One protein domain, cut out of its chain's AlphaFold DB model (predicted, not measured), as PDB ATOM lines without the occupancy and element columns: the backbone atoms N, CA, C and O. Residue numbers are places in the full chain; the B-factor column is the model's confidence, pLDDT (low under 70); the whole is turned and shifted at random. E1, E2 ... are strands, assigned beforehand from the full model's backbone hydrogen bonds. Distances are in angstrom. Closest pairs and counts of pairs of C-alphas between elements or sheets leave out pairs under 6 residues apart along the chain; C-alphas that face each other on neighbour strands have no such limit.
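What this domain is: This is residues 186 to 240 of the 534 residues of an uncharacterized protein of Chryseobacterium indoltheticum (UniProt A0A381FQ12). What does the model look like? It has little regular structure: two small antiparallel hairpins, E1 with E2 and E3 with E4, sit toward opposite ends of the longest axis, with long loops, residues 198 to 214 and 218 to 229. How much is named? Of 55 printed residues, 14 lie in four strands, E1 to E4 in chain order, with no named helix: all strand. How big? It is compact, radius of gyration of the C-alphas 10.6 A, spanning 27 by 22 by 15 A.

Where its parts are: Where is the first hairpin? E1 is residues 188 to 191, 9.2 A, from C-alpha 188 at (-16.447, 43.229, -18.860); E2 is 194 to 197, 9.9 A. And the second? E3 is residues 215 to 217, 7.2 A; E4 is 230 to 232, 7.1 A, ending at C-alpha 232 (-10.399, 47.465, -30.067).

How they stand to each other: What pairs E1 with E2? They are antiparallel at 150 degrees; N 191 and O 194 are within hydrogen-bond range, 2.8 A. And E3 with E4? They are antiparallel at 130 degrees, with N 216 and O 231 within range at 2.8 A; residues 216 to 217 also pair antiparallel with 238 to 239. How near are the hairpins? E1 is apart from E3 and E4, and E2 from E3; the closest C-alphas of E2 and E4, Trp 197 and Leu 230, are 7.3 A apart.

The domain as a whole: Which links are long? E2 to E3 and E3 to E4 are; E1 to E2 is tight. Is anything missing or doubtful? The printed part has no cut, and no printed residue is under 70 in pLDDT.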
ATOM      1  N   VAL A 186     -12.510  48.614 -17.977       96.62
ATOM      2  CA  VAL A 186     -13.896  48.854 -18.401       96.62
ATOM      3  C   VAL A 186     -14.835  47.740 -17.941       96.62
ATOM      4  O   VAL A 186     -14.412  46.731 -17.378       96.62
ATOM      5  N   GLN A 187     -16.129  47.923 -18.193       96.38
ATOM      6  CA  GLN A 187     -17.143  46.895 -17.990       96.38
ATOM      7  C   GLN A 187     -16.838  45.634 -18.813       96.38
ATOM      8  O   GLN A 187     -16.613  45.716 -20.021       96.38
ATOM      9  N   GLY A 188     -16.798  44.469 -18.176       95.50
ATOM     10  CA  GLY A 188     -16.447  43.229 -18.860       95.50
ATOM     11  C   GLY A 188     -16.032  42.108 -17.922       95.50
ATOM     12  O   GLY A 188     -16.013  42.265 -16.699       95.50
ATOM     13  N   ARG A 189     -15.681  40.969 -18.520       94.00
ATOM     14  CA  ARG A 189     -15.158  39.790 -17.819       94.00
ATOM     15  C   ARG A 189     -14.241  38.985 -18.733       94.00
ATOM     16  O   ARG A 189     -14.188  39.225 -19.938       94.00
ATOM     17  N   SER A 190     -13.564  37.992 -18.162       93.38
ATOM     18  CA  SER A 190     -12.880  36.983 -18.966       93.38
ATOM     19  C   SER A 190     -13.878  35.985 -19.554       93.38
ATOM     20  O   SER A 190     -14.728  35.454 -18.838       93.38
ATOM     21  N   GLU A 191     -13.758  35.722 -20.850       92.00
ATOM     22  CA  GLU A 191     -14.484  34.686 -21.575       92.00
ATOM     23  C   GLU A 191     -13.474  33.866 -22.383       92.00
ATOM     24  O   GLU A 191     -12.668  34.415 -23.133       92.00
ATOM     25  N   ASN A 192     -13.458  32.546 -22.174       90.75
ATOM     26  CA  ASN A 192     -12.503  31.624 -22.804       90.75
ATOM     27  C   ASN A 192     -11.021  32.034 -22.636       90.75
ATOM     28  O   ASN A 192     -10.202  31.814 -23.523       90.75
ATOM     29  N   GLY A 193     -10.673  32.640 -21.494       88.75
ATOM     30  CA  GLY A 193      -9.308  33.082 -21.179       88.75
ATOM     31  C   GLY A 193      -8.919  34.446 -21.759       88.75
ATOM     32  O   GLY A 193      -7.845  34.949 -21.438       88.75
ATOM     33  N   LEU A 194      -9.792  35.081 -22.544       91.31
ATOM     34  CA  LEU A 194      -9.593  36.431 -23.072       91.31
ATOM     35  C   LEU A 194     -10.414  37.429 -22.262       91.31
ATOM     36  O   LEU A 194     -11.553  37.153 -21.897       91.31
ATOM     37  N   ILE A 195      -9.837  38.585 -21.943       93.31
ATOM     38  CA  ILE A 195     -10.570  39.672 -21.294       93.31
ATOM     39  C   ILE A 195     -11.315  40.427 -22.391       93.31
ATOM     40  O   ILE A 195     -10.681  40.953 -23.300       93.31
ATOM     41  N   ILE A 196     -12.640  40.484 -22.298       94.69
ATOM     42  CA  ILE A 196     -13.482  41.125 -23.309       94.69
ATOM     43  C   ILE A 196     -14.356  42.204 -22.680       94.69
ATOM     44  O   ILE A 196     -14.806  42.090 -21.533       94.69
ATOM     45  N   TRP A 197     -14.581  43.278 -23.433       95.56
ATOM     46  CA  TRP A 197     -15.566  44.281 -23.055       95.56
ATOM     47  C   TRP A 197     -16.972  43.698 -23.213       95.56
ATOM     48  O   TRP A 197     -17.266  43.003 -24.186       95.56
ATOM     49  N   LYS A 198     -17.840  43.991 -22.246       94.88
ATOM     50  CA  LYS A 198     -19.264  43.669 -22.311       94.88
ATOM     51  C   LYS A 198     -20.058  44.894 -21.888       94.88
ATOM     52  O   LYS A 198     -19.969  45.320 -20.739       94.88
ATOM     53  N   GLY A 199     -20.797  45.474 -22.828       92.62
ATOM     54  CA  GLY A 199     -21.602  46.667 -22.588       92.62
ATOM     55  C   GLY A 199     -22.820  46.408 -21.692       92.62
ATOM     56  O   GLY A 199     -23.154  45.250 -21.416       92.62
ATOM     57  N   PRO A 200     -23.519  47.468 -21.252       93.75
ATOM     58  CA  PRO A 200     -24.718  47.349 -20.419       93.75
ATOM     59  C   PRO A 200     -25.828  46.467 -20.999       93.75
ATOM     60  O   PRO A 200     -26.547  45.804 -20.252       93.75
ATOM     61  N   ASP A 201     -25.935  46.414 -22.326       91.44
ATOM     62  CA  ASP A 201     -26.874  45.579 -23.080       91.44
ATOM     63  C   ASP A 201     -26.691  44.076 -22.828       91.44
ATOM     64  O   ASP A 201     -27.636  43.302 -22.954       91.44
ATOM     65  N   THR A 202     -25.502  43.659 -22.392       91.88
ATOM     66  CA  THR A 202     -25.200  42.261 -22.048       91.88
ATOM     67  C   THR A 202     -25.569  41.890 -20.606       91.88
ATOM     68  O   THR A 202     -25.452  40.728 -20.214       91.88
ATOM     69  N   GLY A 203     -25.969  42.869 -19.787       88.50
ATOM     70  CA  GLY A 203     -26.240  42.687 -18.360       88.50
ATOM     71  C   GLY A 203     -24.996  42.566 -17.473       88.50
ATOM     72  O   GLY A 203     -25.145  42.360 -16.265       88.50
ATOM     73  N   GLU A 204     -23.785  42.716 -18.022       92.94
ATOM     74  CA  GLU A 204     -22.549  42.798 -17.236       92.94
ATOM     75  C   GLU A 204     -22.658  43.894 -16.168       92.94
ATOM     76  O   GLU A 204     -23.234  44.942 -16.412       92.94
ATOM     77  N   MET A 205     -22.110  43.686 -14.975       90.12
ATOM     78  CA  MET A 205     -22.136  44.695 -13.904       90.12
ATOM     79  C   MET A 205     -20.749  45.042 -13.377       90.12
ATOM     80  O   MET A 205     -20.591  46.053 -12.697       90.12
ATOM     81  N   PHE A 206     -19.749  44.215 -13.677       90.06
ATOM     82  CA  PHE A 206     -18.411  44.358 -13.142       90.06
ATOM     83  C   PHE A 206     -17.475  45.026 -14.139       90.06
ATOM     84  O   PHE A 206     -17.572  44.856 -15.354       90.06
ATOM     85  N   SER A 207     -16.508  45.750 -13.589       93.69
ATOM     86  CA  SER A 207     -15.444  46.409 -14.341       93.69
ATOM     87  C   SER A 207     -14.187  45.531 -14.427       93.69
ATOM     88  O   SER A 207     -13.091  45.978 -14.096       93.69
ATOM     89  N   PHE A 208     -14.352  44.259 -14.810       94.88
ATOM     90  CA  PHE A 208     -13.255  43.298 -15.014       94.88
ATOM     91  C   PHE A 208     -12.934  43.085 -16.500       94.88
ATOM     92  O   PHE A 208     -12.430  42.031 -16.890       94.88
ATOM     93  N   GLY A 209     -13.270  44.071 -17.332       95.88
ATOM     94  CA  GLY A 209     -12.964  44.096 -18.753       95.88
ATOM     95  C   GLY A 209     -11.548  44.601 -19.056       95.88
ATOM     96  O   GLY A 209     -10.719  44.741 -18.150       95.88
ATOM     97  N   PRO A 210     -11.256  44.865 -20.342       96.56
ATOM     98  CA  PRO A 210      -9.940  45.303 -20.793       96.56
ATOM     99  C   PRO A 210      -9.513  46.640 -20.184       96.56
ATOM    100  O   PRO A 210     -10.318  47.390 -19.625       96.56
ATOM    101  N   ASP A 211      -8.224  46.948 -20.309       96.62
ATOM    102  CA  ASP A 211      -7.713  48.284 -20.010       96.62
ATOM    103  C   ASP A 211      -8.343  49.288 -20.986       96.62
ATOM    104  O   ASP A 211      -8.332  49.080 -22.195       96.62
ATOM    105  N   ILE A 212      -8.902  50.385 -20.481       97.00
ATOM    106  CA  ILE A 212      -9.590  51.374 -21.313       97.00
ATOM    107  C   ILE A 212      -8.670  51.964 -22.386       97.00
ATOM    108  O   ILE A 212      -9.146  52.349 -23.448       97.00
ATOM    109  N   SER A 213      -7.353  51.992 -22.149       96.94
ATOM    110  CA  SER A 213      -6.384  52.488 -23.129       96.94
ATOM    111  C   SER A 213      -6.258  51.614 -24.379       96.94
ATOM    112  O   SER A 213      -5.684  52.072 -25.364       96.94
ATOM    113  N   THR A 214      -6.731  50.363 -24.350       96.75
ATOM    114  CA  THR A 214      -6.695  49.458 -25.513       96.75
ATOM    115  C   THR A 214      -7.965  49.530 -26.353       96.75
ATOM    116  O   THR A 214      -8.053  48.850 -27.372       96.75
ATOM    117  N   LEU A 215      -8.942  50.338 -25.940       97.81
ATOM    118  CA  LEU A 215     -10.252  50.427 -26.568       97.81
ATOM    119  C   LEU A 215     -10.487  51.807 -27.186       97.81
ATOM    120  O   LEU A 215      -9.894  52.816 -26.792       97.81
ATOM    121  N   GLY A 216     -11.424  51.859 -28.123       97.50
ATOM    122  CA  GLY A 216     -11.963  53.099 -28.653       97.50
ATOM    123  C   GLY A 216     -13.432  52.992 -29.039       97.50
ATOM    124  O   GLY A 216     -14.023  51.918 -29.028       97.50
ATOM    125  N   PHE A 217     -14.040  54.136 -29.322       97.69
ATOM    126  CA  PHE A 217     -15.441  54.250 -29.689       97.69
ATOM    127  C   PHE A 217     -15.655  54.062 -31.194       97.69
ATOM    128  O   PHE A 217     -14.905  54.611 -32.008       97.69
ATOM    129  N   THR A 218     -16.729  53.367 -31.571       96.69
ATOM    130  CA  THR A 218     -17.105  53.149 -32.980       96.69
ATOM    131  C   THR A 218     -17.675  54.385 -33.681       96.69
ATOM    132  O   THR A 218     -17.724  54.416 -34.908       96.69
ATOM    133  N   GLY A 219     -18.151  55.396 -32.941       94.00
ATOM    134  CA  GLY A 219     -18.829  56.573 -33.505       94.00
ATOM    135  C   GLY A 219     -20.240  56.302 -34.044       94.00
ATOM    136  O   GLY A 219     -20.884  57.217 -34.554       94.00
ATOM    137  N   GLN A 220     -20.725  55.062 -33.949       94.81
ATOM    138  CA  GLN A 220     -22.066  54.665 -34.383       94.81
ATOM    139  C   GLN A 220     -23.092  54.879 -33.266       94.81
ATOM    140  O   GLN A 220     -22.744  54.889 -32.087       94.81
ATOM    141  N   ALA A 221     -24.369  55.024 -33.622       93.62
ATOM    142  CA  ALA A 221     -25.435  55.201 -32.638       93.62
ATOM    143  C   ALA A 221     -25.526  53.992 -31.686       93.62
ATOM    144  O   ALA A 221     -25.674  52.854 -32.125       93.62
ATOM    145  N   TYR A 222     -25.466  54.252 -30.378       94.94
ATOM    146  CA  TYR A 222     -25.564  53.244 -29.325       94.94
ATOM    147  C   TYR A 222     -26.344  53.813 -28.137       94.94
ATOM    148  O   TYR A 222     -26.089  54.932 -27.693       94.94
ATOM    149  N   GLU A 223     -27.307  53.059 -27.606       94.12
ATOM    150  CA  GLU A 223     -28.231  53.581 -26.586       94.12
ATOM    151  C   GLU A 223     -27.550  53.909 -25.248       94.12
ATOM    152  O   GLU A 223     -28.040  54.734 -24.472       94.12
ATOM    153  N   TYR A 224     -26.402  53.284 -24.973       95.31
ATOM    154  CA  TYR A 224     -25.709  53.406 -23.695       95.31
ATOM    155  C   TYR A 224     -24.480  54.316 -23.739       95.31
ATOM    156  O   TYR A 224     -23.946  54.618 -22.677       95.31
ATOM    157  N   ASP A 225     -24.056  54.816 -24.898       95.44
ATOM    158  CA  ASP A 225     -23.023  55.853 -24.980       95.44
ATOM    159  C   ASP A 225     -23.187  56.678 -26.257       95.44
ATOM    160  O   ASP A 225     -23.232  56.137 -27.359       95.44
ATOM    161  N   VAL A 226     -23.217  58.003 -26.109       94.75
ATOM    162  CA  VAL A 226     -23.333  58.941 -27.239       94.75
ATOM    163  C   VAL A 226     -22.170  58.855 -28.235       94.75
ATOM    164  O   VAL A 226     -22.307  59.328 -29.356       94.75
ATOM    165  N   ASN A 227     -21.025  58.291 -27.836       95.44
ATOM    166  CA  ASN A 227     -19.855  58.121 -28.702       95.44
ATOM    167  C   ASN A 227     -19.864  56.770 -29.446       95.44
ATOM    168  O   ASN A 227     -19.036  56.565 -30.330       95.44
ATOM    169  N   GLY A 228     -20.789  55.862 -29.121       95.38
ATOM    170  CA  GLY A 228     -20.877  54.522 -29.700       95.38
ATOM    171  C   GLY A 228     -20.353  53.413 -28.788       95.38
ATOM    172  O   GLY A 228     -20.002  53.639 -27.632       95.38
ATOM    173  N   GLN A 229     -20.333  52.188 -29.310       96.12
ATOM    174  CA  GLN A 229     -19.826  51.012 -28.594       96.12
ATOM    175  C   GLN A 229     -18.302  51.058 -28.449       96.12
ATOM    176  O   GLN A 229     -17.624  51.724 -29.234       96.12
ATOM    177  N   LEU A 230     -17.771  50.330 -27.463       96.75
ATOM    178  CA  LEU A 230     -16.332  50.131 -27.331       96.75
ATOM    179  C   LEU A 230     -15.879  48.940 -28.176       96.75
ATOM    180  O   LEU A 230     -16.445  47.854 -28.091       96.75
ATOM    181  N   VAL A 231     -14.836  49.159 -28.963       96.12
ATOM    182  CA  VAL A 231     -14.141  48.158 -29.781       96.12
ATOM    183  C   VAL A 231     -12.638  48.285 -29.563       96.12
ATOM    184  O   VAL A 231     -12.184  49.228 -28.904       96.12
ATOM    185  N   ASP A 232     -11.857  47.351 -30.098       95.50
ATOM    186  CA  ASP A 232     -10.399  47.465 -30.067       95.50
ATOM    187  C   ASP A 232      -9.940  48.767 -30.730       95.50
ATOM    188  O   ASP A 232     -10.508  49.224 -31.724       95.50
ATOM    189  N   LEU A 233      -8.885  49.377 -30.184       95.69
ATOM    190  CA  LEU A 233      -8.408  50.692 -30.625       95.69
ATOM    191  C   LEU A 233      -8.081  50.748 -32.129       95.69
ATOM    192  O   LEU A 233      -8.198  51.809 -32.735       95.69
ATOM    193  N   ALA A 234      -7.698  49.619 -32.732       94.62
ATOM    194  CA  ALA A 234      -7.418  49.509 -34.164       94.62
ATOM    195  C   ALA A 234      -8.665  49.686 -35.054       94.62
ATOM    196  O   ALA A 234      -8.537  50.081 -36.209       94.62
ATOM    197  N   GLU A 235      -9.855  49.409 -34.519       93.81
ATOM    198  CA  GLU A 235     -11.143  49.470 -35.225       93.81
ATOM    199  C   GLU A 235     -11.958  50.717 -34.849       93.81
ATOM    200  O   GLU A 235     -13.041  50.962 -35.385       93.81
ATOM    201  N   ALA A 236     -11.451  51.518 -33.911       95.31
ATOM    202  CA  ALA A 236     -12.155  52.659 -33.357       95.31
ATOM    203  C   ALA A 236     -11.975  53.946 -34.177       95.31
ATOM    204  O   ALA A 236     -10.913  54.229 -34.725       95.31
ATOM    205  N   VAL A 237     -13.003  54.797 -34.160       95.69
ATOM    206  CA  VAL A 237     -12.962  56.149 -34.743       95.69
ATOM    207  C   VAL A 237     -12.297  57.145 -33.787       95.69
ATOM    208  O   VAL A 237     -11.697  58.128 -34.219       95.69
ATOM    209  N   SER A 238     -12.396  56.910 -32.476       96.38
ATOM    210  CA  SER A 238     -11.740  57.737 -31.457       96.38
ATOM    211  C   SER A 238     -11.364  56.921 -30.215       96.38
ATOM    212  O   SER A 238     -12.048  55.943 -29.917       96.38
ATOM    213  N   PRO A 239     -10.312  57.292 -29.463       97.06
ATOM    214  CA  PRO A 239      -9.932  56.581 -28.241       97.06
ATOM    215  C   PRO A 239     -11.023  56.605 -27.161       97.06
ATOM    216  O   PRO A 239     -11.766  57.583 -27.031       97.06
ATOM    217  N   ALA A 240     -11.088  55.550 -26.348       96.94
ATOM    218  CA  ALA A 240     -12.043  55.458 -25.253       96.94
ATOM    219  C   ALA A 240     -11.700  56.451 -24.132       96.94
ATOM    220  O   ALA A 240     -10.538  56.790 -23.899       96.94
TER     221      ALA A 240